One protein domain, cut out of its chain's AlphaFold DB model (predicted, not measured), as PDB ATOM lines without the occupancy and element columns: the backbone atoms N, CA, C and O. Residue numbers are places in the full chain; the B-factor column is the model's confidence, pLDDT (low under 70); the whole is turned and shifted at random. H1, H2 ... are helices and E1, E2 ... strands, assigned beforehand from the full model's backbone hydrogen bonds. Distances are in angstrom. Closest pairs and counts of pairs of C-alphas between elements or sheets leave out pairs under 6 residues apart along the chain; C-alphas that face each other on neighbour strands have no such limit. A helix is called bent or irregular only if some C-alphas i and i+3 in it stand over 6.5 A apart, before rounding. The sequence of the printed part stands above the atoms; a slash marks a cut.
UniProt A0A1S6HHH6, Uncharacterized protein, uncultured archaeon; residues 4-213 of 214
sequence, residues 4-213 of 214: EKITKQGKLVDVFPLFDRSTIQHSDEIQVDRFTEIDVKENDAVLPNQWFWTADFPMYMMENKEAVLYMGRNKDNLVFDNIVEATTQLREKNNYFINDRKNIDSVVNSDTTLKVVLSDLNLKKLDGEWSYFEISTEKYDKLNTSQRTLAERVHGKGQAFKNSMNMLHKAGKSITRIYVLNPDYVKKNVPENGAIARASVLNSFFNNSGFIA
ATOM      1  N   GLU A   4      58.889  97.504 -74.286       46.31
ATOM      2  CA  GLU A   4      58.255  96.230 -74.660       46.31
ATOM      3  C   GLU A   4      57.651  95.450 -73.479       46.31
ATOM      4  O   GLU A   4      56.760  94.626 -73.686       46.31
ATOM      5  N   LYS A   5      58.096  95.696 -72.237       48.16
ATOM      6  CA  LYS A   5      57.536  95.022 -71.050       48.16
ATOM      7  C   LYS A   5      56.229  95.645 -70.540       48.16
ATOM      8  O   LYS A   5      55.515  94.983 -69.795       48.16
ATOM      9  N   ILE A   6      55.897  96.870 -70.956       55.44
ATOM     10  CA  ILE A   6      54.834  97.693 -70.351       55.44
ATOM     11  C   ILE A   6      53.538  97.666 -71.192       55.44
ATOM     12  O   ILE A   6      52.456  97.934 -70.690       55.44
ATOM     13  N   THR A   7      53.595  97.292 -72.474       61.97
ATOM     14  CA  THR A   7      52.616  97.758 -73.479       61.97
ATOM     15  C   THR A   7      51.766  96.667 -74.138       61.97
ATOM     16  O   THR A   7      51.260  96.859 -75.246       61.97
ATOM     17  N   LYS A   8      51.557  95.511 -73.494       73.19
ATOM     18  CA  LYS A   8      50.654  94.496 -74.067       73.19
ATOM     19  C   LYS A   8      49.203  94.980 -73.948       73.19
ATOM     20  O   LYS A   8      48.618  94.973 -72.869       73.19
ATOM     21  N   GLN A   9      48.637  95.426 -75.068       83.19
ATOM     22  CA  GLN A   9      47.229  95.796 -75.224       83.19
ATOM     23  C   GLN A   9      46.464  94.681 -75.936       83.19
ATOM     24  O   GLN A   9      47.034  93.901 -76.695       83.19
ATOM     25  N   GLY A  10      45.155  94.621 -75.712       86.62
ATOM     26  CA  GLY A  10      44.287  93.611 -76.309       86.62
ATOM     27  C   GLY A  10      43.275  93.070 -75.312       86.62
ATOM     28  O   GLY A  10      43.124  93.597 -74.207       86.62
ATOM     29  N   LYS A  11      42.562  92.013 -75.703       86.94
ATOM     30  CA  LYS A  11      41.578  91.382 -74.823       86.94
ATOM     31  C   LYS A  11      42.283  90.788 -73.610       86.94
ATOM     32  O   LYS A  11      43.345  90.185 -73.735       86.94
ATOM     33  N   LEU A  12      41.643  90.910 -72.450       85.69
ATOM     34  CA  LEU A  12      42.179  90.435 -71.179       85.69
ATOM     35  C   LEU A  12      42.639  88.972 -71.250       85.69
ATOM     36  O   LEU A  12      43.771  88.679 -70.888       85.69
ATOM     37  N   VAL A  13      41.804  88.081 -71.790       86.75
ATOM     38  CA  VAL A  13      42.100  86.638 -71.895       86.75
ATOM     39  C   VAL A  13      43.340  86.320 -72.737       86.75
ATOM     40  O   VAL A  13      44.022  85.340 -72.463       86.75
ATOM     41  N   ASP A  14      43.660  87.167 -73.716       87.75
ATOM     42  CA  ASP A  14      44.805  86.962 -74.605       87.75
ATOM     43  C   ASP A  14      46.089  87.557 -74.012       87.75
ATOM     44  O   ASP A  14      47.189  87.100 -74.306       87.75
ATOM     45  N   VAL A  15      45.953  88.597 -73.184       88.56
ATOM     46  CA  VAL A  15      47.074  89.430 -72.740       88.56
ATOM     47  C   VAL A  15      47.529  89.107 -71.322       88.56
ATOM     48  O   VAL A  15      48.732  89.024 -71.082       88.56
ATOM     49  N   PHE A  16      46.601  88.902 -70.385       88.44
ATOM     50  CA  PHE A  16      46.927  88.632 -68.981       88.44
ATOM     51  C   PHE A  16      47.879  87.438 -68.797       88.44
ATOM     52  O   PHE A  16      48.863  87.588 -68.072       88.44
ATOM     53  N   PRO A  17      47.685  86.299 -69.497       88.44
ATOM     54  CA  PRO A  17      48.617  85.170 -69.435       88.44
ATOM     55  C   PRO A  17      50.029  85.462 -69.960       88.44
ATOM     56  O   PRO A  17      50.944  84.681 -69.714       88.44
ATOM     57  N   LEU A  18      50.221  86.557 -70.700       88.75
ATOM     58  CA  LEU A  18      51.510  86.933 -71.282       88.75
ATOM     59  C   LEU A  18      52.329  87.867 -70.384       88.75
ATOM     60  O   LEU A  18      53.458  88.211 -70.757       88.75
ATOM     61  N   PHE A  19      51.765  88.343 -69.272       88.19
ATOM     62  CA  PHE A  19      52.480  89.177 -68.314       88.19
ATOM     63  C   PHE A  19      53.277  88.325 -67.332       88.19
ATOM     64  O   PHE A  19      52.790  87.336 -66.792       88.19
ATOM     65  N   ASP A  20      54.498  88.766 -67.047       86.00
ATOM     66  CA  ASP A  20      55.234  88.293 -65.884       86.00
ATOM     67  C   ASP A  20      54.762  89.088 -64.660       86.00
ATOM     68  O   ASP A  20      54.962  90.305 -64.584       86.00
ATOM     69  N   ARG A  21      54.149  88.387 -63.696       85.50
ATOM     70  CA  ARG A  21      53.621  88.952 -62.442       85.50
ATOM     71  C   ARG A  21      54.664  89.759 -61.662       85.50
ATOM     72  O   ARG A  21      54.299  90.671 -60.927       85.50
ATOM     73  N   SER A  22      55.949  89.440 -61.800       84.06
ATOM     74  CA  SER A  22      57.028  90.173 -61.127       84.06
ATOM     75  C   SER A  22      57.346  91.524 -61.777       84.06
ATOM     76  O   SER A  22      58.007  92.351 -61.155       84.06
ATOM     77  N   THR A  23      56.875  91.759 -63.007       85.44
ATOM     78  CA  THR A  23      57.234  92.943 -63.805       85.44
ATOM     79  C   THR A  23      56.056  93.787 -64.268       85.44
ATOM     80  O   THR A  23      56.269  94.939 -64.635       85.44
ATOM     81  N   ILE A  24      54.830  93.249 -64.270       90.00
ATOM     82  CA  ILE A  24      53.650  94.062 -64.567       90.00
ATOM     83  C   ILE A  24      53.490  95.147 -63.498       90.00
ATOM     84  O   ILE A  24      53.583  94.885 -62.296       90.00
ATOM     85  N   GLN A  25      53.265  96.367 -63.970       92.50
ATOM     86  CA  GLN A  25      53.211  97.561 -63.144       92.50
ATOM     87  C   GLN A  25      51.785  97.885 -62.704       92.50
ATOM     88  O   GLN A  25      50.796  97.604 -63.389       92.50
ATOM     89  N   HIS A  26      51.690  98.533 -61.554       94.75
ATOM     90  CA  HIS A  26      50.474  99.164 -61.075       94.75
ATOM     91  C   HIS A  26      50.246 100.507 -61.767       94.75
ATOM     92  O   HIS A  26      51.157 101.105 -62.343       94.75
ATOM     93  N   SER A  27      49.023 101.017 -61.674       95.12
ATOM     94  CA  SER A  27      48.643 102.299 -62.257       95.12
ATOM     95  C   SER A  27      49.554 103.443 -61.804       95.12
ATOM     96  O   SER A  27      49.957 104.264 -62.624       95.12
ATOM     97  N   ASP A  28      49.915 103.502 -60.522       94.88
ATOM     98  CA  ASP A  28      50.762 104.569 -59.995       94.88
ATOM     99  C   ASP A  28      52.199 104.507 -60.517       94.88
ATOM    100  O   ASP A  28      52.790 105.547 -60.799       94.88
ATOM    101  N   GLU A  29      52.738 103.308 -60.714       93.56
ATOM    102  CA  GLU A  29      54.060 103.101 -61.312       93.56
ATOM    103  C   GLU A  29      54.061 103.522 -62.792       93.56
ATOM    104  O   GLU A  29      54.937 104.268 -63.223       93.56
ATOM    105  N   ILE A  30      53.018 103.156 -63.546       92.19
ATOM    106  CA  ILE A  30      52.854 103.562 -64.954       92.19
ATOM    107  C   ILE A  30      52.723 105.088 -65.075       92.19
ATOM    108  O   ILE A  30      53.216 105.693 -66.028       92.19
ATOM    109  N   GLN A  31      52.056 105.741 -64.121       89.81
ATOM    110  CA  GLN A  31      51.935 107.200 -64.114       89.81
ATOM    111  C   GLN A  31      53.278 107.894 -63.900       89.81
ATOM    112  O   GLN A  31      53.496 108.949 -64.497       89.81
ATOM    113  N   VAL A  32      54.163 107.307 -63.085       87.19
ATOM    114  CA  VAL A  32      55.535 107.801 -62.912       87.19
ATOM    115  C   VAL A  32      56.288 107.756 -64.231       87.19
ATOM    116  O   VAL A  32      56.817 108.782 -64.661       87.19
ATOM    117  N   ASP A  33      56.238 106.620 -64.920       85.19
ATOM    118  CA  ASP A  33      56.910 106.466 -66.210       85.19
ATOM    119  C   ASP A  33      56.358 107.454 -67.255       85.19
ATOM    120  O   ASP A  33      57.120 108.138 -67.945       85.19
ATOM    121  N   ARG A  34      55.032 107.639 -67.307       84.88
ATOM    122  CA  ARG A  34      54.379 108.590 -68.224       84.88
ATOM    123  C   ARG A  34      54.844 110.035 -68.052       84.88
ATOM    124  O   ARG A  34      55.086 110.693 -69.064       84.88
ATOM    125  N   PHE A  35      54.963 110.555 -66.824       77.31
ATOM    126  CA  PHE A  35      55.420 111.947 -66.671       77.31
ATOM    127  C   PHE A  35      56.917 112.101 -66.901       77.31
ATOM    128  O   PHE A  35      57.330 113.180 -67.312       77.31
ATOM    129  N   THR A  36      57.722 111.054 -66.694       72.00
ATOM    130  CA  THR A  36      59.147 111.113 -67.056       72.00
ATOM    131  C   THR A  36      59.375 111.171 -68.568       72.00
ATOM    132  O   THR A  36      60.363 111.761 -68.998       72.00
ATOM    133  N   GLU A  37      58.458 110.634 -69.382       68.75
ATOM    134  CA  GLU A  37      58.532 110.741 -70.847       68.75
ATOM    135  C   GLU A  37      58.008 112.072 -71.401       68.75
ATOM    136  O   GLU A  37      58.522 112.543 -72.408       68.75
ATOM    137  N   ILE A  38      57.015 112.711 -70.774       61.41
ATOM    138  CA  ILE A  38      56.414 113.958 -71.300       61.41
ATOM    139  C   ILE A  38      57.369 115.158 -71.264       61.41
ATOM    140  O   ILE A  38      57.215 116.087 -72.058       61.41
ATOM    141  N   ASP A  39      58.408 115.125 -70.428       55.78
ATOM    142  CA  ASP A  39      59.491 116.114 -70.496       55.78
ATOM    143  C   ASP A  39      60.351 115.967 -71.782       55.78
ATOM    144  O   ASP A  39      61.200 116.814 -72.073       55.78
ATOM    145  N   VAL A  40      60.094 114.943 -72.608       48.91
ATOM    146  CA  VAL A  40      60.696 114.707 -73.926       48.91
ATOM    147  C   VAL A  40      59.651 114.990 -75.019       48.91
ATOM    148  O   VAL A  40      58.801 114.160 -75.298       48.91
ATOM    149  N   LYS A  41      59.710 116.192 -75.620       49.88
ATOM    150  CA  LYS A  41      58.996 116.665 -76.837       49.88
ATOM    151  C   LYS A  41      57.656 115.960 -77.161       49.88
ATOM    152  O   LYS A  41      57.637 114.888 -77.757       49.88
ATOM    153  N   GLU A  42      56.548 116.664 -76.910       51.25
ATOM    154  CA  GLU A  42      55.134 116.231 -77.028       51.25
ATOM    155  C   GLU A  42      54.735 115.345 -78.230       51.25
ATOM    156  O   GLU A  42      53.772 114.591 -78.117       51.25
ATOM    157  N   ASN A  43      55.439 115.398 -79.364       47.31
ATOM    158  CA  ASN A  43      55.054 114.679 -80.583       47.31
ATOM    159  C   ASN A  43      55.602 113.243 -80.700       47.31
ATOM    160  O   ASN A  43      55.128 112.514 -81.568       47.31
ATOM    161  N   ASP A  44      56.524 112.819 -79.825       53.38
ATOM    162  CA  ASP A  44      57.122 111.468 -79.854       53.38
ATOM    163  C   ASP A  44      56.752 110.605 -78.626       53.38
ATOM    164  O   ASP A  44      57.180 109.455 -78.516       53.38
ATOM    165  N   ALA A  45      55.953 111.132 -77.689       59.56
ATOM    166  CA  ALA A  45      55.643 110.443 -76.438       59.56
ATOM    167  C   ALA A  45      54.718 109.231 -76.669       59.56
ATOM    168  O   ALA A  45      53.536 109.363 -77.006       59.56
ATOM    169  N   VAL A  46      55.250 108.024 -76.465       72.69
ATOM    170  CA  VAL A  46      54.539 106.767 -76.737       72.69
ATOM    171  C   VAL A  46      53.620 106.382 -75.576       72.69
ATOM    172  O   VAL A  46      52.455 106.046 -75.806       72.69
ATOM    173  N   LEU A  47      54.088 106.481 -74.326       78.69
ATOM    174  CA  LEU A  47      53.313 106.020 -73.167       78.69
ATOM    175  C   LEU A  47      52.026 106.822 -72.887       78.69
ATOM    176  O   LEU A  47      51.005 106.198 -72.575       78.69
ATOM    177  N   PRO A  48      51.983 108.166 -73.006       79.00
ATOM    178  CA  PRO A  48      50.756 108.931 -72.748       79.00
ATOM    179  C   PRO A  48      49.606 108.595 -73.709       79.00
ATOM    180  O   PRO A  48      48.428 108.709 -73.355       79.00
ATOM    181  N   ASN A  49      49.946 108.142 -74.919       79.38
ATOM    182  CA  ASN A  49      48.997 107.798 -75.976       79.38
ATOM    183  C   ASN A  49      48.429 106.374 -75.848       79.38
ATOM    184  O   ASN A  49      47.456 106.035 -76.522       79.38
ATOM    185  N   GLN A  50      48.972 105.554 -74.947       86.50
ATOM    186  CA  GLN A  50      48.577 104.160 -74.753       86.50
ATOM    187  C   GLN A  50      47.720 103.972 -73.499       86.50
ATOM    188  O   GLN A  50      47.867 104.700 -72.521       86.50
ATOM    189  N   TRP A  51      46.802 103.005 -73.521       90.31
ATOM    190  CA  TRP A  51      46.167 102.476 -72.311       90.31
ATOM    191  C   TRP A  51      46.908 101.216 -71.843       90.31
ATOM    192  O   TRP A  51      47.581 100.564 -72.643       90.31
ATOM    193  N   PHE A  52      46.782 100.877 -70.563       91.56
ATOM    194  CA  PHE A  52      47.545  99.804 -69.929       91.56
ATOM    195  C   PHE A  52      46.642  98.924 -69.082       91.56
ATOM    196  O   PHE A  52      45.900  99.443 -68.250       91.56
ATOM    197  N   TRP A  53      46.739  97.604 -69.246       92.94
ATOM    198  CA  TRP A  53      46.364  96.695 -68.166       92.94
ATOM    199  C   TRP A  53      47.302  96.932 -66.989       92.94
ATOM    200  O   TRP A  53      48.505  97.096 -67.190       92.94
ATOM    201  N   THR A  54      46.760  96.965 -65.778       93.94
ATOM    202  CA  THR A  54      47.563  97.199 -64.578       93.94
ATOM    203  C   THR A  54      47.524  95.994 -63.663       93.94
ATOM    204  O   THR A  54      46.639  95.140 -63.746       93.94
ATOM    205  N   ALA A  55      48.507  95.931 -62.782       94.31
ATOM    206  CA  ALA A  55      48.618  94.863 -61.816       94.31
ATOM    207  C   ALA A  55      47.791  95.093 -60.539       94.31
ATOM    208  O   ALA A  55      47.718  94.208 -59.680       94.31
ATOM    209  N   ASP A  56      47.133  96.256 -60.425       96.12
ATOM    210  CA  ASP A  56      46.204  96.542 -59.339       96.12
ATOM    211  C   ASP A  56      45.053  95.533 -59.320       96.12
ATOM    212  O   ASP A  56      44.472  95.197 -60.356       96.12
ATOM    213  N   PHE A  57      44.711  95.081 -58.115       97.00
ATOM    214  CA  PHE A  57      43.704  94.052 -57.891       97.00
ATOM    215  C   PHE A  57      42.481  94.616 -57.163       97.00
ATOM    216  O   PHE A  57      42.464  94.636 -55.931       97.00
ATOM    217  N   PRO A  58      41.462  95.096 -57.890       98.06
ATOM    218  CA  PRO A  58      40.203  95.497 -57.288       98.06
ATOM    219  C   PRO A  58      39.355  94.269 -56.935       98.06
ATOM    220  O   PRO A  58      38.814  93.584 -57.806       98.06
ATOM    221  N   MET A  59      39.203  94.021 -55.639       98.62
ATOM    222  CA  MET A  59      38.306  93.019 -55.074       98.62
ATOM    223  C   MET A  59      37.205  93.708 -54.271       98.62
ATOM    224  O   MET A  59      37.474  94.591 -53.464       98.62
ATOM    225  N   TYR A  60      35.963  93.293 -54.466       98.62
ATOM    226  CA  TYR A  60      34.793  93.852 -53.812       98.62
ATOM    227  C   TYR A  60      34.101  92.797 -52.964       98.62
ATOM    228  O   TYR A  60      33.896  91.662 -53.400       98.62
ATOM    229  N   MET A  61      33.688  93.194 -51.767       98.00
ATOM    230  CA  MET A  61      32.892  92.355 -50.879       98.00
ATOM    231  C   MET A  61      31.915  93.192 -50.056       98.00
ATOM    232  O   MET A  61      32.023  94.419 -49.986       98.00
ATOM    233  N   MET A  62      30.948  92.513 -49.445       98.12
ATOM    234  CA  MET A  62      30.018  93.128 -48.504       98.12
ATOM    235  C   MET A  62      30.541  92.967 -47.076       98.12
ATOM    236  O   MET A  62      30.824  91.853 -46.642       98.12
ATOM    237  N   GLU A  63      30.597  94.063 -46.322       96.50
ATOM    238  CA  GLU A  63      30.939  94.064 -44.898       96.50
ATOM    239  C   GLU A  63      29.950  94.918 -44.128       96.50
ATOM    240  O   GLU A  63      29.728  96.069 -44.479       96.50
ATOM    241  N   ASN A  64      29.325  94.368 -43.084       93.88
ATOM    242  CA  ASN A  64      28.349  95.101 -42.266       93.88
ATOM    243  C   ASN A  64      27.266  95.833 -43.092       93.88
ATOM    244  O   ASN A  64      26.785  96.890 -42.697       93.88
ATOM    245  N   LYS A  65      26.842  95.229 -44.217       94.62
ATOM    246  CA  LYS A  65      25.887  95.768 -45.212       94.62
ATOM    247  C   LYS A  65      26.419  96.904 -46.099       94.62
ATOM    248  O   LYS A  65      25.647  97.437 -46.895       94.62
ATOM    249  N   GLU A  66      27.705  97.213 -46.033       97.56
ATOM    250  CA  GLU A  66      28.378  98.180 -46.898       97.56
ATOM    251  C   GLU A  66      29.185  97.480 -47.993       97.56
ATOM    252  O   GLU A  66      29.749  96.405 -47.783       97.56
ATOM    253  N   ALA A  67      29.230  98.094 -49.174       98.31
ATOM    254  CA  ALA A  67      30.085  97.644 -50.263       98.31
ATOM    255  C   ALA A  67      31.496  98.209 -50.065       98.31
ATOM    256  O   ALA A  67      31.681  99.426 -49.964       98.31
ATOM    257  N   VAL A  68      32.487  97.322 -50.030       98.62
ATOM    258  CA  VAL A  68      33.888  97.657 -49.763       98.62
ATOM    259  C   VAL A  68      34.746  97.245 -50.951       98.62
ATOM    260  O   VAL A  68      34.604  96.137 -51.463       98.62
ATOM    261  N   LEU A  69      35.646  98.135 -51.367       98.62
ATOM    262  CA  LEU A  69      36.733  97.862 -52.298       98.62
ATOM    263  C   LEU A  69      38.020  97.584 -51.514       98.62
ATOM    264  O   LEU A  69      38.483  98.415 -50.736       98.62
ATOM    265  N   TYR A  70      38.624  96.440 -51.789       98.56
ATOM    266  CA  TYR A  70      39.986  96.082 -51.437       98.56
ATOM    267  C   TYR A  70      40.853  96.184 -52.687       98.56
ATOM    268  O   TYR A  70      40.664  95.441 -53.645       98.56
ATOM    269  N   MET A  71      41.796  97.118 -52.687       97.88
ATOM    270  CA  MET A  71      42.755  97.302 -53.769       97.88
ATOM    271  C   MET A  71      44.072  96.613 -53.401       97.88
ATOM    272  O   MET A  71      44.904  97.193 -52.697       97.88
ATOM    273  N   GLY A  72      44.250  95.372 -53.853       96.69
ATOM    274  CA  GLY A  72      45.473  94.582 -53.675       96.69
ATOM    275  C   GLY A  72      46.599  94.990 -54.635       96.69
ATOM    276  O   GLY A  72      46.367  95.712 -55.611       96.69
ATOM    277  N   ARG A  73      47.837  94.577 -54.328       94.44
ATOM    278  CA  ARG A  73      49.020  94.704 -55.213       94.44
ATOM    279  C   ARG A  73      49.340  93.356 -55.883       94.44
ATOM    280  O   ARG A  73      48.658  92.374 -55.608       94.44
ATOM    281  N   ASN A  74      50.400  93.269 -56.697       89.19
ATOM    282  CA  ASN A  74      50.813  92.045 -57.418       89.19
ATOM    283  C   ASN A  74      50.706  90.764 -56.586       89.19
ATOM    284  O   ASN A  74      50.083  89.804 -57.037       89.19
ATOM    285  N   LYS A  75      51.296  90.739 -55.381       89.81
ATOM    286  CA  LYS A  75      51.311  89.549 -54.509       89.81
ATOM    287  C   LYS A  75      49.924  89.127 -54.006       89.81
ATOM    288  O   LYS A  75      49.746  87.973 -53.652       89.81
ATOM    289  N   ASP A  76      48.967  90.049 -54.012       93.44
ATOM    290  CA  ASP A  76      47.591  89.848 -53.552       93.44
ATOM    291  C   ASP A  76      46.625  89.669 -54.741       93.44
ATOM    292  O   ASP A  76      45.428  89.473 -54.560       93.44
ATOM    293  N   ASN A  77      47.117  89.773 -55.981       94.56
ATOM    294  CA  ASN A  77      46.283  89.714 -57.172       94.56
ATOM    295  C   ASN A  77      45.940  88.268 -57.560       94.56
ATOM    296  O   ASN A  77      46.670  87.616 -58.311       94.56
ATOM    297  N   LEU A  78      44.782  87.807 -57.082       95.50
ATOM    298  CA  LEU A  78      44.290  86.444 -57.286       95.50
ATOM    299  C   LEU A  78      43.937  86.122 -58.746       95.50
ATOM    300  O   LEU A  78      43.816  84.941 -59.082       95.50
ATOM    301  N   VAL A  79      43.797  87.128 -59.624       94.56
ATOM    302  CA  VAL A  79      43.666  86.881 -61.071       94.56
ATOM    303  C   VAL A  79      44.938  86.227 -61.591       94.56
ATOM    304  O   VAL A  79      44.843  85.273 -62.351       94.56
ATOM    305  N   PHE A  80      46.124  86.673 -61.161       92.88
ATOM    306  CA  PHE A  80      47.380  86.059 -61.605       92.88
ATOM    307  C   PHE A  80      47.595  84.662 -61.025       92.88
ATOM    308  O   PHE A  80      48.140  83.805 -61.717       92.88
ATOM    309  N   ASP A  81      47.127  84.409 -59.802       92.81
ATOM    310  CA  ASP A  81      47.178  83.075 -59.189       92.81
ATOM    311  C   ASP A  81      46.272  82.061 -59.904       92.81
ATOM    312  O   ASP A  81      46.569  80.870 -59.926       92.81
ATOM    313  N   ASN A  82      45.192  82.535 -60.536       94.38
ATOM    314  CA  ASN A  82      44.166  81.699 -61.161       94.38
ATOM    315  C   ASN A  82      43.898  82.117 -62.616       94.38
ATOM    316  O   ASN A  82      42.755  82.118 -63.069       94.38
ATOM    317  N   ILE A  83      44.952  82.481 -63.356       92.81
ATOM    318  CA  ILE A  83      44.878  83.227 -64.628       92.81
ATOM    319  C   ILE A  83      43.876  82.662 -65.640       92.81
ATOM    320  O   ILE A  83      43.103  83.417 -66.224       92.81
ATOM    321  N   VAL A  84      43.829  81.340 -65.826       92.19
ATOM    322  CA  VAL A  84      42.928  80.690 -66.793       92.19
ATOM    323  C   VAL A  84      41.470  80.798 -66.350       92.19
ATOM    324  O   VAL A  84      40.605  81.191 -67.133       92.19
ATOM    325  N   GLU A  85      41.191  80.475 -65.089       95.19
ATOM    326  CA  GLU A  85      39.838  80.524 -64.543       95.19
ATOM    327  C   GLU A  85      39.344  81.969 -64.451       95.19
ATOM    328  O   GLU A  85      38.268  82.293 -64.956       95.19
ATOM    329  N   ALA A  86      40.148  82.852 -63.860       95.38
ATOM    330  CA  ALA A  86      39.797  84.245 -63.651       95.38
ATOM    331  C   ALA A  86      39.541  84.965 -64.981       95.38
ATOM    332  O   ALA A  86      38.508  85.613 -65.127       95.38
ATOM    333  N   THR A  87      40.408  84.804 -65.988       93.69
ATOM    334  CA  THR A  87      40.197  85.437 -67.305       93.69
ATOM    335  C   THR A  87      38.964  84.888 -68.031       93.69
ATOM    336  O   THR A  87      38.261  85.649 -68.699       93.69
ATOM    337  N   THR A  88      38.648  83.599 -67.864       93.44
ATOM    338  CA  THR A  88      37.421  82.989 -68.402       93.44
ATOM    339  C   THR A  88      36.179  83.579 -67.735       93.44
ATOM    340  O   THR A  88      35.270  84.033 -68.430       93.44
ATOM    341  N   GLN A  89      36.156  83.650 -66.399       95.81
ATOM    342  CA  GLN A  89      35.035  84.231 -65.658       95.81
ATOM    343  C   GLN A  89      34.849  85.723 -65.967       95.81
ATOM    344  O   GLN A  89      33.728  86.146 -66.241       95.81
ATOM    345  N   LEU A  90      35.933  86.506 -66.008       94.12
ATOM    346  CA  LEU A  90      35.894  87.926 -66.372       94.12
ATOM    347  C   LEU A  90      35.337  88.134 -67.787       94.12
ATOM    348  O   LEU A  90      34.577  89.067 -68.019       94.12
ATOM    349  N   ARG A  91      35.658  87.248 -68.736       91.12
ATOM    350  CA  ARG A  91      35.117  87.318 -70.100       91.12
ATOM    351  C   ARG A  91      33.628  86.970 -70.167       91.12
ATOM    352  O   ARG A  91      32.898  87.579 -70.940       91.12
ATOM    353  N   GLU A  92      33.195  85.946 -69.438       93.31
ATOM    354  CA  GLU A  92      31.859  85.351 -69.603       93.31
ATOM    355  C   GLU A  92      30.808  85.930 -68.658       93.31
ATOM    356  O   GLU A  92      29.622  85.955 -68.981       93.31
ATOM    357  N   LYS A  93      31.236  86.372 -67.476       93.69
ATOM    358  CA  LYS A  93      30.364  86.806 -66.378       93.69
ATOM    359  C   LYS A  93      30.663  88.224 -65.915       93.69
ATOM    360  O   LYS A  93      30.073  88.673 -64.931       93.69
ATOM    361  N   ASN A  94      31.613  88.891 -66.566       92.50
ATOM    362  CA  ASN A  94      32.213  90.167 -66.187       92.50
ATOM    363  C   ASN A  94      33.005  90.115 -64.864       92.50
ATOM    364  O   ASN A  94      34.039  90.753 -64.764       92.50
ATOM    365  N   ASN A  95      32.606  89.315 -63.870       97.19
ATOM    366  CA  ASN A  95      33.280  89.190 -62.573       97.19
ATOM    367  C   ASN A  95      34.100  87.898 -62.456       97.19
ATOM    368  O   ASN A  95      33.654  86.842 -62.904       97.19
ATOM    369  N   TYR A  96      35.227  87.958 -61.741       97.62
ATOM    370  CA  TYR A  96      35.865  86.779 -61.158       97.62
ATOM    371  C   TYR A  96      35.297  86.537 -59.755       97.62
ATOM    372  O   TYR A  96      35.485  87.359 -58.861       97.62
ATOM    373  N   PHE A  97      34.574  85.436 -59.556       97.88
ATOM    374  CA  PHE A  97      33.962  85.105 -58.271       97.88
ATOM    375  C   PHE A  97      34.941  84.315 -57.402       97.88
ATOM    376  O   PHE A  97      35.407  83.245 -57.795       97.88
ATOM    377  N   ILE A  98      35.215  84.826 -56.203       97.50
ATOM    378  CA  ILE A  98      36.130  84.217 -55.237       97.50
ATOM    379  C   ILE A  98      35.293  83.737 -54.056       97.50
ATOM    380  O   ILE A  98      34.740  84.541 -53.308       97.50
ATOM    381  N   ASN A  99      35.199  82.418 -53.900       94.12
ATOM    382  CA  ASN A  99      34.443  81.783 -52.815       94.12
ATOM    383  C   ASN A  99      35.352  81.150 -51.750       94.12
ATOM    384  O   ASN A  99      34.883  80.817 -50.665       94.12
ATOM    385  N   ASP A 100      36.646  80.974 -52.041       95.31
ATOM    386  CA  ASP A 100      37.599  80.482 -51.048       95.31
ATOM    387  C   ASP A 100      37.929  81.593 -50.050       95.31
ATOM    388  O   ASP A 100      38.607  82.575 -50.371       95.31
ATOM    389  N   ARG A 101      37.469  81.408 -48.811       94.94
ATOM    390  CA  ARG A 101      37.680  82.361 -47.727       94.94
ATOM    391  C   ARG A 101      39.159  82.610 -47.442       94.94
ATOM    392  O   ARG A 101      39.510  83.744 -47.142       94.94
ATOM    393  N   LYS A 102      40.035  81.611 -47.599       96.00
ATOM    394  CA  LYS A 102      41.480  81.789 -47.370       96.00
ATOM    395  C   LYS A 102      42.098  82.756 -48.376       96.00
ATOM    396  O   LYS A 102      42.944  83.559 -47.994       96.00
ATOM    397  N   ASN A 103      41.650  82.707 -49.630       96.38
ATOM    398  CA  ASN A 103      42.096  83.634 -50.669       96.38
ATOM    399  C   ASN A 103      41.568  85.051 -50.413       96.38
ATOM    400  O   ASN A 103      42.295  86.020 -50.584       96.38
ATOM    401  N   ILE A 104      40.323  85.192 -49.956       97.50
ATOM    402  CA  ILE A 104      39.786  86.509 -49.579       97.50
ATOM    403  C   ILE A 104      40.575  87.081 -48.397       97.50
ATOM    404  O   ILE A 104      41.029  88.222 -48.445       97.50
ATOM    405  N   ASP A 105      40.776  86.280 -47.350       97.38
ATOM    406  CA  ASP A 105      41.473  86.700 -46.137       97.38
ATOM    407  C   ASP A 105      42.941  87.045 -46.402       97.38
ATOM    408  O   ASP A 105      43.463  87.954 -45.758       97.38
ATOM    409  N   SER A 106      43.613  86.375 -47.346       96.75
ATOM    410  CA  SER A 106      44.993  86.723 -47.703       96.75
ATOM    411  C   SER A 106      45.087  88.127 -48.300       96.75
ATOM    412  O   SER A 106      46.021  88.858 -47.983       96.75
ATOM    413  N   VAL A 107      44.091  88.543 -49.089       97.56
ATOM    414  CA  VAL A 107      44.028  89.886 -49.676       97.56
ATOM    415  C   VAL A 107      43.614  90.918 -48.634       97.56
ATOM    416  O   VAL A 107      44.262  91.958 -48.521       97.56
ATOM    417  N   VAL A 108      42.564  90.636 -47.855       97.69
ATOM    418  CA  VAL A 108      42.029  91.545 -46.823       97.69
ATOM    419  C   VAL A 108      43.068  91.851 -45.743       97.69
ATOM    420  O   VAL A 108      43.175  92.999 -45.319       97.69
ATOM    421  N   ASN A 109      43.841  90.850 -45.316       97.00
ATOM    422  CA  ASN A 109      44.825  90.993 -44.237       97.00
ATOM    423  C   ASN A 109      46.225  91.391 -44.728       97.00
ATOM    424  O   ASN A 109      47.164  91.423 -43.936       97.00
ATOM    425  N   SER A 110      46.401  91.660 -46.023       97.06
ATOM    426  CA  SER A 110      47.701  92.049 -46.563       97.06
ATOM    427  C   SER A 110      48.014  93.515 -46.271       97.06
ATOM    428  O   SER A 110      47.238  94.405 -46.613       97.06
ATOM    429  N   ASP A 111      49.214  93.781 -45.749       95.69
ATOM    430  CA  ASP A 111      49.699  95.136 -45.430       95.69
ATOM    431  C   ASP A 111      49.753  96.091 -46.640       95.69
ATOM    432  O   ASP A 111      49.876  97.307 -46.491       95.69
ATOM    433  N   THR A 112      49.699  95.554 -47.862       94.69
ATOM    434  CA  THR A 112      49.746  96.330 -49.111       94.69
ATOM    435  C   THR A 112      48.374  96.604 -49.717       94.69
ATOM    436  O   THR A 112      48.279  97.369 -50.693       94.69
ATOM    437  N   THR A 113      47.324  96.003 -49.158       98.06
ATOM    438  CA  THR A 113      45.951  96.170 -49.621       98.06
ATOM    439  C   THR A 113      45.348  97.436 -49.029       98.06
ATOM    440  O   THR A 113      45.347  97.654 -47.820       98.06
ATOM    441  N   LEU A 114      44.796  98.285 -49.895       98.19
ATOM    442  CA  LEU A 114      44.014  99.440 -49.464       98.19
ATOM    443  C   LEU A 114      42.538  99.046 -49.349       98.19
ATOM    444  O   LEU A 114      41.946  98.618 -50.335       98.19
ATOM    445  N   LYS A 115      41.937  99.264 -48.180       98.38
ATOM    446  CA  LYS A 115      40.492  99.137 -47.956       98.38
ATOM    447  C   LYS A 115      39.792 100.481 -48.142       98.38
ATOM    448  O   LYS A 115      40.226 101.484 -47.578       98.38
ATOM    449  N   VAL A 116      38.688 100.493 -48.883       98.25
ATOM    450  CA  VAL A 116      37.860 101.680 -49.129       98.25
ATOM    451  C   VAL A 116      36.384 101.307 -49.047       98.25
ATOM    452  O   VAL A 116      35.919 100.453 -49.798       98.25
ATOM    453  N   VAL A 117      35.623 101.971 -48.178       98.50
ATOM    454  CA  VAL A 117      34.158 101.864 -48.189       98.50
ATOM    455  C   VAL A 117      33.625 102.725 -49.334       98.50
ATOM    456  O   VAL A 117      33.970 103.902 -49.450       98.50
ATOM    457  N   LEU A 118      32.814 102.153 -50.229       98.50
ATOM    458  CA  LEU A 118      32.424 102.851 -51.460       98.50
ATOM    459  C   LEU A 118      31.493 104.050 -51.220       98.50
ATOM    460  O   LEU A 118      31.503 104.992 -52.014       98.50
ATOM    461  N   SER A 119      30.708 104.046 -50.138       97.81
ATOM    462  CA  SER A 119      29.865 105.183 -49.735       97.81
ATOM    463  C   SER A 119      30.691 106.427 -49.393       97.81
ATOM    464  O   SER A 119      30.257 107.539 -49.696       97.81
ATOM    465  N   ASP A 120      31.912 106.261 -48.878       98.38
ATOM    466  CA  ASP A 120      32.805 107.373 -48.527       98.38
ATOM    467  C   ASP A 120      33.375 108.098 -49.756       98.38
ATOM    468  O   ASP A 120      33.933 109.193 -49.649       98.38
ATOM    469  N   LEU A 121      33.259 107.507 -50.948       98.31
ATOM    470  CA  LEU A 121      33.826 108.057 -52.179       98.31
ATOM    471  C   LEU A 121      32.939 109.112 -52.856       98.31
ATOM    472  O   LEU A 121      33.367 109.670 -53.867       98.31
ATOM    473  N   ASN A 122      31.736 109.408 -52.337       97.44
ATOM    474  CA  ASN A 122      30.785 110.359 -52.940       97.44
ATOM    475  C   ASN A 122      30.612 110.134 -54.458       97.44
ATOM    476  O   ASN A 122      30.756 111.055 -55.269       97.44
ATOM    477  N   LEU A 123      30.382 108.878 -54.843       98.19
ATOM    478  CA  LEU A 123      30.396 108.453 -56.239       98.19
ATOM    479  C   LEU A 123      29.229 109.046 -57.042       98.19
ATOM    480  O   LEU A 123      28.082 109.082 -56.598       98.19
ATOM    481  N   LYS A 124      29.518 109.433 -58.284       98.44
ATOM    482  CA  LYS A 124      28.543 109.699 -59.340       98.44
ATOM    483  C   LYS A 124      28.222 108.390 -60.057       98.44
ATOM    484  O   LYS A 124      29.125 107.663 -60.472       98.44
ATOM    485  N   LYS A 125      26.934 108.106 -60.242       97.69
ATOM    486  CA  LYS A 125      26.477 106.942 -61.006       97.69
ATOM    487  C   LYS A 125      26.738 107.159 -62.499       97.69
ATOM    488  O   LYS A 125      26.365 108.204 -63.028       97.69
ATOM    489  N   LEU A 126      27.364 106.184 -63.160       96.56
ATOM    490  CA  LEU A 126      27.468 106.151 -64.623       96.56
ATOM    491  C   LEU A 126      26.303 105.347 -65.204       96.56
ATOM    492  O   LEU A 126      25.536 105.861 -66.010       96.56
ATOM    493  N   ASP A 127      26.151 104.109 -64.738       96.19
ATOM    494  CA  ASP A 127      25.105 103.183 -65.159       96.19
ATOM    495  C   ASP A 127      24.770 102.188 -64.022       96.19
ATOM    496  O   ASP A 127      24.966 102.481 -62.836       96.19
ATOM    497  N   GLY A 128      24.163 101.045 -64.359       95.62
ATOM    498  CA  GLY A 128      23.797 100.007 -63.393       95.62
ATOM    499  C   GLY A 128      24.977  99.222 -62.812       95.62
ATOM    500  O   GLY A 128      24.806  98.608 -61.765       95.62
ATOM    501  N   GLU A 129      26.142  99.244 -63.458       96.12
ATOM    502  CA  GLU A 129      27.352  98.514 -63.067       96.12
ATOM    503  C   GLU A 129      28.437  99.456 -62.545       96.12
ATOM    504  O   GLU A 129      29.097  99.136 -61.560       96.12
ATOM    505  N   TRP A 130      28.572 100.646 -63.128       97.44
ATOM    506  CA  TRP A 130      29.696 101.541 -62.892       97.44
ATOM    507  C   TRP A 130      29.314 102.816 -62.153       97.44
ATOM    508  O   TRP A 130      28.241 103.410 -62.315       97.44
ATOM    509  N   SER A 131      30.244 103.284 -61.331       98.56
ATOM    510  CA  SER A 131      30.224 104.604 -60.710       98.56
ATOM    511  C   SER A 131      31.637 105.178 -60.666       98.56
ATOM    512  O   SER A 131      32.617 104.462 -60.848       98.56
ATOM    513  N   TYR A 132      31.760 106.485 -60.473       98.62
ATOM    514  CA  TYR A 132      33.060 107.151 -60.475       98.62
ATOM    515  C   TYR A 132      33.069 108.380 -59.581       98.62
ATOM    516  O   TYR A 132      32.026 108.958 -59.290       98.62
ATOM    517  N   PHE A 133      34.256 108.840 -59.211       98.62
ATOM    518  CA  PHE A 133      34.444 110.218 -58.766       98.62
ATOM    519  C   PHE A 133      35.437 110.933 -59.680       98.62
ATOM    520  O   PHE A 133      36.214 110.312 -60.410       98.62
ATOM    521  N   GLU A 134      35.354 112.257 -59.682       98.31
ATOM    522  CA  GLU A 134      36.176 113.117 -60.525       98.31
ATOM    523  C   GLU A 134      37.299 113.737 -59.710       98.31
ATOM    524  O   GLU A 134      37.098 114.177 -58.579       98.31
ATOM    525  N   ILE A 135      38.472 113.821 -60.326       98.44
ATOM    526  CA  ILE A 135      39.639 114.501 -59.787       98.44
ATOM    527  C   ILE A 135      39.925 115.673 -60.715       98.44
ATOM    528  O   ILE A 135      40.246 115.484 -61.888       98.44
ATOM    529  N   SER A 136      39.795 116.894 -60.198       97.94
ATOM    530  CA  SER A 136      40.271 118.077 -60.916       97.94
ATOM    531  C   SER A 136      41.795 118.090 -60.898       97.94
ATOM    532  O   SER A 136      42.389 118.005 -59.828       97.94
ATOM    533  N   THR A 137      42.424 118.249 -62.060       96.19
ATOM    534  CA  THR A 137      43.892 118.284 -62.168       96.19
ATOM    535  C   THR A 137      44.506 119.564 -61.592       96.19
ATOM    536  O   THR A 137      45.683 119.576 -61.249       96.19
ATOM    537  N   GLU A 138      43.698 120.612 -61.397       96.12
ATOM    538  CA  GLU A 138      44.099 121.866 -60.742       96.12
ATOM    539  C   GLU A 138      43.636 121.962 -59.282       96.12
ATOM    540  O   GLU A 138      44.324 122.534 -58.443       96.12
ATOM    541  N   LYS A 139      42.436 121.452 -58.968       95.62
ATOM    542  CA  LYS A 139      41.752 121.653 -57.675       95.62
ATOM    543  C   LYS A 139      41.560 120.336 -56.918       95.62
ATOM    544  O   LYS A 139      40.502 120.109 -56.327       95.62
ATOM    545  N   TYR A 140      42.564 119.460 -56.945       94.50
ATOM    546  CA  TYR A 140      42.525 118.137 -56.304       94.50
ATOM    547  C   TYR A 140      42.547 118.175 -54.766       94.50
ATOM    548  O   TYR A 140      42.295 117.156 -54.129       94.50
ATOM    549  N   ASP A 141      42.764 119.336 -54.148       94.44
ATOM    550  CA  ASP A 141      42.627 119.508 -52.692       94.44
ATOM    551  C   ASP A 141      41.161 119.481 -52.216       94.44
ATOM    552  O   ASP A 141      40.891 119.476 -51.020       94.44
ATOM    553  N   LYS A 142      40.194 119.435 -53.146       95.94
ATOM    554  CA  LYS A 142      38.763 119.265 -52.841       95.94
ATOM    555  C   LYS A 142      38.338 117.812 -52.614       95.94
ATOM    556  O   LYS A 142      37.181 117.582 -52.268       95.94
ATOM    557  N   LEU A 143      39.221 116.845 -52.866       97.88
ATOM    558  CA  LEU A 143      38.930 115.440 -52.599       97.88
ATOM    559  C   LEU A 143      38.762 115.226 -51.092       97.88
ATOM    560  O   LEU A 143      39.549 115.736 -50.297       97.88
ATOM    561  N   ASN A 144      37.761 114.438 -50.703       98.12
ATOM    562  CA  ASN A 144      37.671 113.972 -49.320       98.12
ATOM    563  C   ASN A 144      38.797 112.957 -49.016       98.12
ATOM    564  O   ASN A 144      39.498 112.498 -49.921       98.12
ATOM    565  N   THR A 145      38.975 112.582 -47.748       98.12
ATOM    566  CA  THR A 145      40.070 111.689 -47.327       98.12
ATOM    567  C   THR A 145      40.073 110.346 -48.068       98.12
ATOM    568  O   THR A 145      41.127 109.914 -48.544       98.12
ATOM    569  N   SER A 146      38.916 109.693 -48.221       98.38
ATOM    570  CA  SER A 146      38.813 108.384 -48.887       98.38
ATOM    571  C   SER A 146      39.085 108.489 -50.390       98.38
ATOM    572  O   SER A 146      39.853 107.699 -50.941       98.38
ATOM    573  N   GLN A 147      38.546 109.523 -51.044       98.62
ATOM    574  CA  GLN A 147      38.827 109.841 -52.444       98.62
ATOM    575  C   GLN A 147      40.313 110.125 -52.660       98.62
ATOM    576  O   GLN A 147      40.900 109.590 -53.595       98.62
ATOM    577  N   ARG A 148      40.938 110.930 -51.793       98.38
ATOM    578  CA  ARG A 148      42.368 111.246 -51.874       98.38
ATOM    579  C   ARG A 148      43.223 109.996 -51.704       98.38
ATOM    580  O   ARG A 148      44.153 109.796 -52.474       98.38
ATOM    581  N   THR A 149      42.880 109.137 -50.748       98.31
ATOM    582  CA  THR A 149      43.608 107.887 -50.491       98.31
ATOM    583  C   THR A 149      43.570 106.953 -51.704       98.31
ATOM    584  O   THR A 149      44.610 106.445 -52.124       98.31
ATOM    585  N   LEU A 150      42.396 106.766 -52.320       98.44
ATOM    586  CA  LEU A 150      42.271 105.953 -53.532       98.44
ATOM    587  C   LEU A 150      42.916 106.630 -54.753       98.44
ATOM    588  O   LEU A 150      43.562 105.965 -55.560       98.44
ATOM    589  N   ALA A 151      42.809 107.955 -54.871       98.38
ATOM    590  CA  ALA A 151      43.459 108.717 -55.933       98.38
ATOM    591  C   ALA A 151      44.985 108.583 -55.886       98.38
ATOM    592  O   ALA A 151      45.609 108.357 -56.919       98.38
ATOM    593  N   GLU A 152      45.584 108.641 -54.697       98.12
ATOM    594  CA  GLU A 152      47.023 108.438 -54.523       98.12
ATOM    595  C   GLU A 152      47.458 106.982 -54.732       98.12
ATOM    596  O   GLU A 152      48.590 106.719 -55.135       98.12
ATOM    597  N   ARG A 153      46.564 106.014 -54.505       97.50
ATOM    598  CA  ARG A 153      46.818 104.615 -54.868       97.50
ATOM    599  C   ARG A 153      46.926 104.426 -56.385       97.50
ATOM    600  O   ARG A 153      47.713 103.601 -56.827       97.50
ATOM    601  N   VAL A 154      46.155 105.182 -57.159       97.38
ATOM    602  CA  VAL A 154      46.074 105.061 -58.625       97.38
ATOM    603  C   VAL A 154      47.076 105.961 -59.355       97.38
ATOM    604  O   VAL A 154      47.600 105.580 -60.398       97.38
ATOM    605  N   HIS A 155      47.320 107.165 -58.842       96.25
ATOM    606  CA  HIS A 155      48.122 108.199 -59.506       96.25
ATOM    607  C   HIS A 155      49.437 108.512 -58.773       96.25
ATOM    608  O   HIS A 155      50.072 109.522 -59.055       96.25
ATOM    609  N   GLY A 156      49.846 107.666 -57.828       95.81
ATOM    610  CA  GLY A 156      51.048 107.851 -57.014       95.81
ATOM    611  C   GLY A 156      50.790 108.664 -55.753       95.81
ATOM    612  O   GLY A 156      49.855 109.453 -55.684       95.81
ATOM    613  N   LYS A 157      51.624 108.463 -54.728       95.50
ATOM    614  CA  LYS A 157      51.465 109.085 -53.403       95.50
ATOM    615  C   LYS A 157      52.209 110.412 -53.275       95.50
ATOM    616  O   LYS A 157      53.275 110.603 -53.862       95.50
ATOM    617  N   GLY A 158      51.674 111.323 -52.459       95.81
ATOM    618  CA  GLY A 158      52.347 112.570 -52.087       95.81
ATOM    619  C   GLY A 158      52.781 113.422 -53.288       95.81
ATOM    620  O   GLY A 158      51.947 113.943 -54.024       95.81
ATOM    621  N   GLN A 159      54.092 113.603 -53.484       95.19
ATOM    622  CA  GLN A 159      54.610 114.406 -54.598       95.19
ATOM    623  C   GLN A 159      54.368 113.749 -55.967       95.19
ATOM    624  O   GLN A 159      54.122 114.467 -56.933       95.19
ATOM    625  N   ALA A 160      54.375 112.412 -56.052       94.44
ATOM    626  CA  ALA A 160      54.079 111.710 -57.301       94.44
ATOM    627  C   ALA A 160      52.650 112.014 -57.776       94.44
ATOM    628  O   ALA A 160      52.469 112.370 -58.935       94.44
ATOM    629  N   PHE A 161      51.677 112.036 -56.853       96.19
ATOM    630  CA  PHE A 161      50.302 112.457 -57.140       96.19
ATOM    631  C   PHE A 161      50.252 113.833 -57.813       96.19
ATOM    632  O   PHE A 161      49.633 114.017 -58.862       96.19
ATOM    633  N   LYS A 162      50.928 114.816 -57.202       95.75
ATOM    634  CA  LYS A 162      50.963 116.200 -57.691       95.75
ATOM    635  C   LYS A 162      51.604 116.280 -59.073       95.75
ATOM    636  O   LYS A 162      51.100 117.003 -59.929       95.75
ATOM    637  N   ASN A 163      52.678 115.525 -59.297       93.56
ATOM    638  CA  ASN A 163      53.341 115.448 -60.595       93.56
ATOM    639  C   ASN A 163      52.403 114.862 -61.655       93.56
ATOM    640  O   ASN A 163      52.279 115.446 -62.729       93.56
ATOM    641  N   SER A 164      51.676 113.787 -61.336       92.75
ATOM    642  CA  SER A 164      50.693 113.197 -62.246       92.75
ATOM    643  C   SER A 164      49.546 114.156 -62.569       92.75
ATOM    644  O   SER A 164      49.181 114.295 -63.734       92.75
ATOM    645  N   MET A 165      49.006 114.876 -61.580       95.31
ATOM    646  CA  MET A 165      47.956 115.875 -61.826       95.31
ATOM    647  C   MET A 165      48.464 117.046 -62.678       95.31
ATOM    648  O   MET A 165      47.800 117.439 -63.634       95.31
ATOM    649  N   ASN A 166      49.666 117.554 -62.391       92.44
ATOM    650  CA  ASN A 166      50.298 118.621 -63.169       92.44
ATOM    651  C   ASN A 166      50.582 118.191 -64.616       92.44
ATOM    652  O   ASN A 166      50.338 118.952 -65.546       92.44
ATOM    653  N   MET A 167      51.059 116.963 -64.818       89.25
ATOM    654  CA  MET A 167      51.269 116.384 -66.145       89.25
ATOM    655  C   MET A 167      49.962 116.345 -66.943       89.25
ATOM    656  O   MET A 167      49.921 116.808 -68.081       89.25
ATOM    657  N   LEU A 168      48.884 115.825 -66.350       90.62
ATOM    658  CA  LEU A 168      47.578 115.775 -67.010       90.62
ATOM    659  C   LEU A 168      47.065 117.181 -67.343       90.62
ATOM    660  O   LEU A 168      46.570 117.403 -68.447       90.62
ATOM    661  N   HIS A 169      47.235 118.133 -66.424       92.06
ATOM    662  CA  HIS A 169      46.878 119.529 -66.652       92.06
ATOM    663  C   HIS A 169      47.647 120.145 -67.832       92.06
ATOM    664  O   HIS A 169      47.022 120.702 -68.733       92.06
ATOM    665  N   LYS A 170      48.978 119.977 -67.878       88.06
ATOM    666  CA  LYS A 170      49.823 120.423 -69.001       88.06
ATOM    667  C   LYS A 170      49.392 119.805 -70.331       88.06
ATOM    668  O   LYS A 170      49.368 120.498 -71.338       88.06
ATOM    669  N   ALA A 171      48.955 118.546 -70.316       85.12
ATOM    670  CA  ALA A 171      48.387 117.862 -71.478       85.12
ATOM    671  C   ALA A 171      46.934 118.286 -71.814       85.12
ATOM    672  O   ALA A 171      46.223 117.582 -72.539       85.12
ATOM    673  N   GLY A 172      46.449 119.402 -71.257       88.62
ATOM    674  CA  GLY A 172      45.124 119.962 -71.521       88.62
ATOM    675  C   GLY A 172      43.968 119.205 -70.863       88.62
ATOM    676  O   GLY A 172      42.815 119.373 -71.264       88.62
ATOM    677  N   LYS A 173      44.236 118.344 -69.873       90.38
ATOM    678  CA  LYS A 173      43.206 117.568 -69.166       90.38
ATOM    679  C   LYS A 173      42.860 118.261 -67.859       90.38
ATOM    680  O   LYS A 173      43.676 118.323 -66.947       90.38
ATOM    681  N   SER A 174      41.636 118.770 -67.749       94.81
ATOM    682  CA  SER A 174      41.146 119.454 -66.541       94.81
ATOM    683  C   SER A 174      40.585 118.500 -65.480       94.81
ATOM    684  O   SER A 174      40.505 118.852 -64.299       94.81
ATOM    685  N   ILE A 175      40.180 117.295 -65.894       96.75
ATOM    686  CA  ILE A 175      39.548 116.277 -65.050       96.75
ATOM    687  C   ILE A 175      40.089 114.897 -65.433       96.75
ATOM    688  O   ILE A 175      40.163 114.571 -66.616       96.75
ATOM    689  N   THR A 176      40.383 114.069 -64.434       97.50
ATOM    690  CA  THR A 176      40.503 112.611 -64.573       97.50
ATOM    691  C   THR A 176      39.499 111.903 -63.657       97.50
ATOM    692  O   THR A 176      38.836 112.545 -62.838       97.50
ATOM    693  N   ARG A 177      39.309 110.595 -63.835       98.25
ATOM    694  CA  ARG A 177      38.272 109.813 -63.147       98.25
ATOM    695  C   ARG A 177      38.803 108.475 -62.672       98.25
ATOM    696  O   ARG A 177      39.581 107.831 -63.370       98.25
ATOM    697  N   ILE A 178      38.299 108.044 -61.522       98.50
ATOM    698  CA  ILE A 178      38.461 106.680 -61.024       98.50
ATOM    699  C   ILE A 178      37.091 106.018 -61.072       98.50
ATOM    700  O   ILE A 178      36.163 106.463 -60.395       98.50
ATOM    701  N   TYR A 179      36.977 104.987 -61.903       98.50
ATOM    702  CA  TYR A 179      35.784 104.174 -62.082       98.50
ATOM    703  C   TYR A 179      35.893 102.904 -61.237       98.50
ATOM    704  O   TYR A 179      36.888 102.179 -61.299       98.50
ATOM    705  N   VAL A 180      34.844 102.641 -60.465       98.50
ATOM    706  CA  VAL A 180      34.678 101.472 -59.595       98.50
ATOM    707  C   VAL A 180      33.289 100.878 -59.811       98.50
ATOM    708  O   VAL A 180      32.403 101.536 -60.371       98.50
ATOM    709  N   LEU A 181      33.074  99.646 -59.351       98.25
ATOM    710  CA  LEU A 181      31.734  99.065 -59.363       98.25
ATOM    711  C   LEU A 181      30.780  99.900 -58.499       98.25
ATOM    712  O   LEU A 181      31.132 100.384 -57.422       98.25
ATOM    713  N   ASN A 182      29.553 100.066 -58.981       97.81
ATOM    714  CA  ASN A 182      28.476 100.718 -58.254       97.81
ATOM    715  C   ASN A 182      28.182  99.938 -56.951       97.81
ATOM    716  O   ASN A 182      28.040  98.714 -57.016       97.81
ATOM    717  N   PRO A 183      28.027 100.595 -55.785       97.88
ATOM    718  CA  PRO A 183      27.671  99.915 -54.536       97.88
ATOM    719  C   PRO A 183      26.442  98.998 -54.640       97.88
ATOM    720  O   PRO A 183      26.452  97.891 -54.100       97.88
ATOM    721  N   ASP A 184      25.408  99.412 -55.380       98.00
ATOM    722  CA  ASP A 184      24.203  98.606 -55.606       98.00
ATOM    723  C   ASP A 184      24.505  97.365 -56.457       98.00
ATOM    724  O   ASP A 184      23.945  96.290 -56.223       98.00
ATOM    725  N   TYR A 185      25.415  97.494 -57.430       98.06
ATOM    726  CA  TYR A 185      25.886  96.368 -58.231       98.06
ATOM    727  C   TYR A 185      26.661  95.376 -57.368       98.06
ATOM    728  O   TYR A 185      26.385  94.178 -57.426       98.06
ATOM    729  N   VAL A 186      27.590  95.860 -56.535       98.12
ATOM    730  CA  VAL A 186      28.358  95.018 -55.606       98.12
ATOM    731  C   VAL A 186      27.404  94.256 -54.689       98.12
ATOM    732  O   VAL A 186      27.455  93.030 -54.632       98.12
ATOM    733  N   LYS A 187      26.452  94.953 -54.063       97.31
ATOM    734  CA  LYS A 187      25.454  94.350 -53.172       97.31
ATOM    735  C   LYS A 187      24.607  93.268 -53.841       97.31
ATOM    736  O   LYS A 187      24.217  92.310 -53.181       97.31
ATOM    737  N   LYS A 188      24.290  93.428 -55.128       97.31
ATOM    738  CA  LYS A 188      23.482  92.465 -55.887       97.31
ATOM    739  C   LYS A 188      24.275  91.236 -56.339       97.31
ATOM    740  O   LYS A 188      23.681  90.170 -56.473       97.31
ATOM    741  N   ASN A 189      25.567  91.392 -56.635       97.38
ATOM    742  CA  ASN A 189      26.352  90.368 -57.333       97.38
ATOM    743  C   ASN A 189      27.389  89.659 -56.454       97.38
ATOM    744  O   ASN A 189      27.835  88.576 -56.828       97.38
ATOM    745  N   VAL A 190      27.786  90.228 -55.312       97.25
ATOM    746  CA  VAL A 190      28.691  89.545 -54.380       97.25
ATOM    747  C   VAL A 190      27.976  88.342 -53.749       97.25
ATOM    748  O   VAL A 190      26.894  88.518 -53.183       97.25
ATOM    749  N   PRO A 191      28.552  87.127 -53.825       95.19
ATOM    750  CA  PRO A 191      27.987  85.952 -53.171       95.19
ATOM    751  C   PRO A 191      28.084  86.062 -51.645       95.19
ATOM    752  O   PRO A 191      28.964  86.735 -51.105       95.19
ATOM    753  N   GLU A 192      27.196  85.369 -50.933       91.75
ATOM    754  CA  GLU A 192      27.244  85.305 -49.471       91.75
ATOM    755  C   GLU A 192      28.610  84.774 -49.001       91.75
ATOM    756  O   GLU A 192      29.074  83.736 -49.466       91.75
ATOM    757  N   ASN A 193      29.265  85.505 -48.092       90.56
ATOM    758  CA  ASN A 193      30.611  85.220 -47.573       90.56
ATOM    759  C   ASN A 193      31.753  85.186 -48.609       90.56
ATOM    760  O   ASN A 193      32.883  84.855 -48.238       90.56
ATOM    761  N   GLY A 194      31.497  85.555 -49.867       97.25
ATOM    762  CA  GLY A 194      32.508  85.605 -50.919       97.25
ATOM    763  C   GLY A 194      32.858  87.023 -51.370       97.25
ATOM    764  O   GLY A 194      32.515  88.019 -50.726       97.25
ATOM    765  N   ALA A 195      33.564  87.103 -52.493       98.38
ATOM    766  CA  ALA A 195      33.972  88.350 -53.123       98.38
ATOM    767  C   ALA A 195      33.852  88.257 -54.648       98.38
ATOM    768  O   ALA A 195      33.839  87.171 -55.231       98.38
ATOM    769  N   ILE A 196      33.796  89.415 -55.299       98.38
ATOM    770  CA  ILE A 196      34.000  89.535 -56.744       98.38
ATOM    771  C   ILE A 196      35.258  90.348 -56.991       98.38
ATOM    772  O   ILE A 196      35.475  91.366 -56.344       98.38
ATOM    773  N   ALA A 197      36.084  89.927 -57.931       97.88
ATOM    774  CA  ALA A 197      37.244  90.678 -58.367       97.88
ATOM    775  C   ALA A 197      37.145  91.023 -59.846       97.88
ATOM    776  O   ALA A 197      36.448  90.367 -60.626       97.88
ATOM    777  N   ARG A 198      37.862  92.082 -60.195       95.69
ATOM    778  CA  ARG A 198      37.956  92.664 -61.524       95.69
ATOM    779  C   ARG A 198      39.422  92.833 -61.900       95.69
ATOM    780  O   ARG A 198      40.306  92.786 -61.044       95.69
ATOM    781  N   ALA A 199      39.685  92.984 -63.186       93.62
ATOM    782  CA  ALA A 199      40.977  93.463 -63.643       93.62
ATOM    783  C   ALA A 199      41.005  94.989 -63.568       93.62
ATOM    784  O   ALA A 199      40.099  95.625 -63.034       93.62
ATOM    785  N   SER A 200      42.073  95.607 -64.053       94.81
ATOM    786  CA  SER A 200      42.164  97.058 -64.020       94.81
ATOM    787  C   SER A 200      42.908  97.625 -65.214       94.81
ATOM    788  O   SER A 200      43.846  97.021 -65.738       94.81
ATOM    789  N   VAL A 201      42.460  98.800 -65.650       94.25
ATOM    790  CA  VAL A 201      43.019  99.525 -66.789       94.25
ATOM    791  C   VAL A 201      43.318 100.959 -66.397       94.25
ATOM    792  O   VAL A 201      42.466 101.651 -65.839       94.25
ATOM    793  N   LEU A 202      44.496 101.436 -66.785       94.88
ATOM    794  CA  LEU A 202      44.826 102.850 -66.823       94.88
ATOM    795  C   LEU A 202      44.737 103.356 -68.264       94.88
ATOM    796  O   LEU A 202      45.533 102.989 -69.128       94.88
ATOM    797  N   ASN A 203      43.772 104.228 -68.537       92.50
ATOM    798  CA  ASN A 203      43.542 104.742 -69.883       92.50
ATOM    799  C   ASN A 203      44.642 105.687 -70.375       92.50
ATOM    800  O   ASN A 203      45.395 106.261 -69.587       92.50
ATOM    801  N   SER A 204      44.703 105.888 -71.693       88.25
ATOM    802  CA  SER A 204      45.520 106.927 -72.330       88.25
ATOM    803  C   SER A 204      45.012 108.336 -72.011       88.25
ATOM    804  O   SER A 204      43.917 108.531 -71.470       88.25
ATOM    805  N   PHE A 205      45.777 109.353 -72.397       86.12
ATOM    806  CA  PHE A 205      45.409 110.755 -72.186       86.12
ATOM    807  C   PHE A 205      44.237 111.202 -73.055       86.12
ATOM    808  O   PHE A 205      43.482 112.091 -72.653       86.12
ATOM    809  N   PHE A 206      44.023 110.568 -74.211       81.56
ATOM    810  CA  PHE A 206      42.807 110.761 -75.007       81.56
ATOM    811  C   PHE A 206      41.550 110.484 -74.177       81.56
ATOM    812  O   PHE A 206      40.585 111.236 -74.247       81.56
ATOM    813  N   ASN A 207      41.631 109.490 -73.293       84.00
ATOM    814  CA  ASN A 207      40.581 109.096 -72.360       84.00
ATOM    815  C   ASN A 207      40.837 109.639 -70.940       84.00
ATOM    816  O   ASN A 207      40.497 109.009 -69.938       84.00
ATOM    817  N   ASN A 208      41.460 110.821 -70.853       85.06
ATOM    818  CA  ASN A 208      41.731 111.570 -69.621       85.06
ATOM    819  C   ASN A 208      42.533 110.805 -68.560       85.06
ATOM    820  O   ASN A 208      42.459 111.133 -67.376       85.06
ATOM    821  N   SER A 209      43.281 109.774 -68.953       86.75
ATOM    822  CA  SER A 209      44.015 108.910 -68.033       86.75
ATOM    823  C   SER A 209      43.147 108.292 -66.926       86.75
ATOM    824  O   SER A 209      43.636 108.053 -65.821       86.75
ATOM    825  N   GLY A 210      41.862 108.058 -67.207       90.00
ATOM    826  CA  GLY A 210      40.953 107.474 -66.229       90.00
ATOM    827  C   GLY A 210      41.356 106.049 -65.852       90.00
ATOM    828  O   GLY A 210      41.714 105.253 -66.722       90.00
ATOM    829  N   PHE A 211      41.266 105.728 -64.569       95.56
ATOM    830  CA  PHE A 211      41.479 104.377 -64.065       95.56
ATOM    831  C   PHE A 211      40.150 103.635 -63.959       95.56
ATOM    832  O   PHE A 211      39.176 104.199 -63.462       95.56
ATOM    833  N   ILE A 212      40.109 102.383 -64.406       93.88
ATOM    834  CA  ILE A 212      38.916 101.536 -64.378       93.88
ATOM    835  C   ILE A 212      39.253 100.230 -63.669       93.88
ATOM    836  O   ILE A 212      40.134  99.504 -64.117       93.88
ATOM    837  N   ALA A 213      38.524  99.915 -62.602       86.62
ATOM    838  CA  ALA A 213      38.544  98.608 -61.948       86.62
ATOM    839  C   ALA A 213      37.599  97.619 -62.668       86.62
ATOM    840  O   ALA A 213      36.536  97.308 -62.132       86.62
TER     841      ALA A 213
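This is residues 4 to 213 of the 214 residues of an uncharacterized protein of uncultured archaeon (UniProt A0A1S6HHH6). A twisted antiparallel sheet of five strands has H7 and H9 over one face and H5 over the other; a long two-strand ribbon, E5 and E6, runs from near H9 and the sheet past H7 toward H8, and H2 packs on H7 and H8. At the E3 edge of the large sheet H4 packs on the strand, with H1 side by side with H4, while the last stretch, residues 198 to 213, folds back to pair with E6. The printed part has 210 residues, with nine named helices and seven named strands in the order H1 H2 E1 E2 H3 H4 E3 H5 E4 H6 E5 H7 H8 E6 H9 E7, class mixed. It is compact, with a radius of gyration of the C-alphas of 16.5 A, and spans 51 by 38 by 32 A.

The large sheet runs E3, residues 96 to 98, E7, 195 to 197, E1, 57 to 63, E2, 66 to 72, and E4, 114 to 117. E1 is 18.2 A long, from (43.704, 94.052, -57.891) at C-alpha 57, and E2 18.7 A. E5, residues 130 to 136, and E6, 175 to 181, are 19.7 A each. The helices are H1, 12 to 18, H2, 27 to 38, 16.7 A, H3, 78 to 81, H4, 83 to 93, 15.1 A, H5, 101 to 108, H6, 118 to 121, H7, 145 to 155, 15.0 A, H8, 159 to 170, 16.3 A, and H9, 183 to 189. C-alpha 197, where E7 ends, is at (37.244, 90.678, -58.367).

E1 and E2 form a hairpin, with N 59 and O 70 2.9 A apart. Across the other neighbour pairs, which are antiparallel too, N 69 of E2 and O 116 of E4 are within hydrogen-bond range at 2.8 A, N 60 of E1 and O 196 of E7 at 2.7 A, and N 96 of E3 and O 197 of E7 at 2.9 A. There are three layers, helices on both faces: H7 and H9 on one, H5 on the other. H3, H4 and H6 only graze the sheet. E5 and E6 are antiparallel, with N 131 and O 180 2.9 A apart. H7 is the hub, touching H2, at Asp 28 and His 155, 4.5 A, H6, at Leu 121 and Gln 147, 5.3 A, and H8 only at the corner, at His 155 and Phe 161, 5.3 A; these are closest C-alphas. H2 touches H8 at a steep tilt of 53 degrees, closest C-alphas Phe 35 and Met 167, 6.1 A. H1 touches H4 at a shallow tilt of 9 degrees, opposite ways, closest C-alphas Val 13 and Thr 87, 5.1 A. H1 is only just irregular, with C-alphas 14 and 17 6.7 A apart. Every O i to N i+4 pair is within hydrogen-bond range in H2, H4, H5, H7, H8 and H9; H1 has 1 of 3, and 2 of 4 O i to N i+3 pairs; H3 and H6 are too short for an O i to N i+4 pair.

The C-alphas of Lys 41 and Glu 192 are farthest apart, 52.4 A. The printed part has no cut. The link from H2 to E1, 18 residues, is long. Mean pLDDT of the printed part is 91.3; residues 4 to 7 and 37 to 45 are under 70.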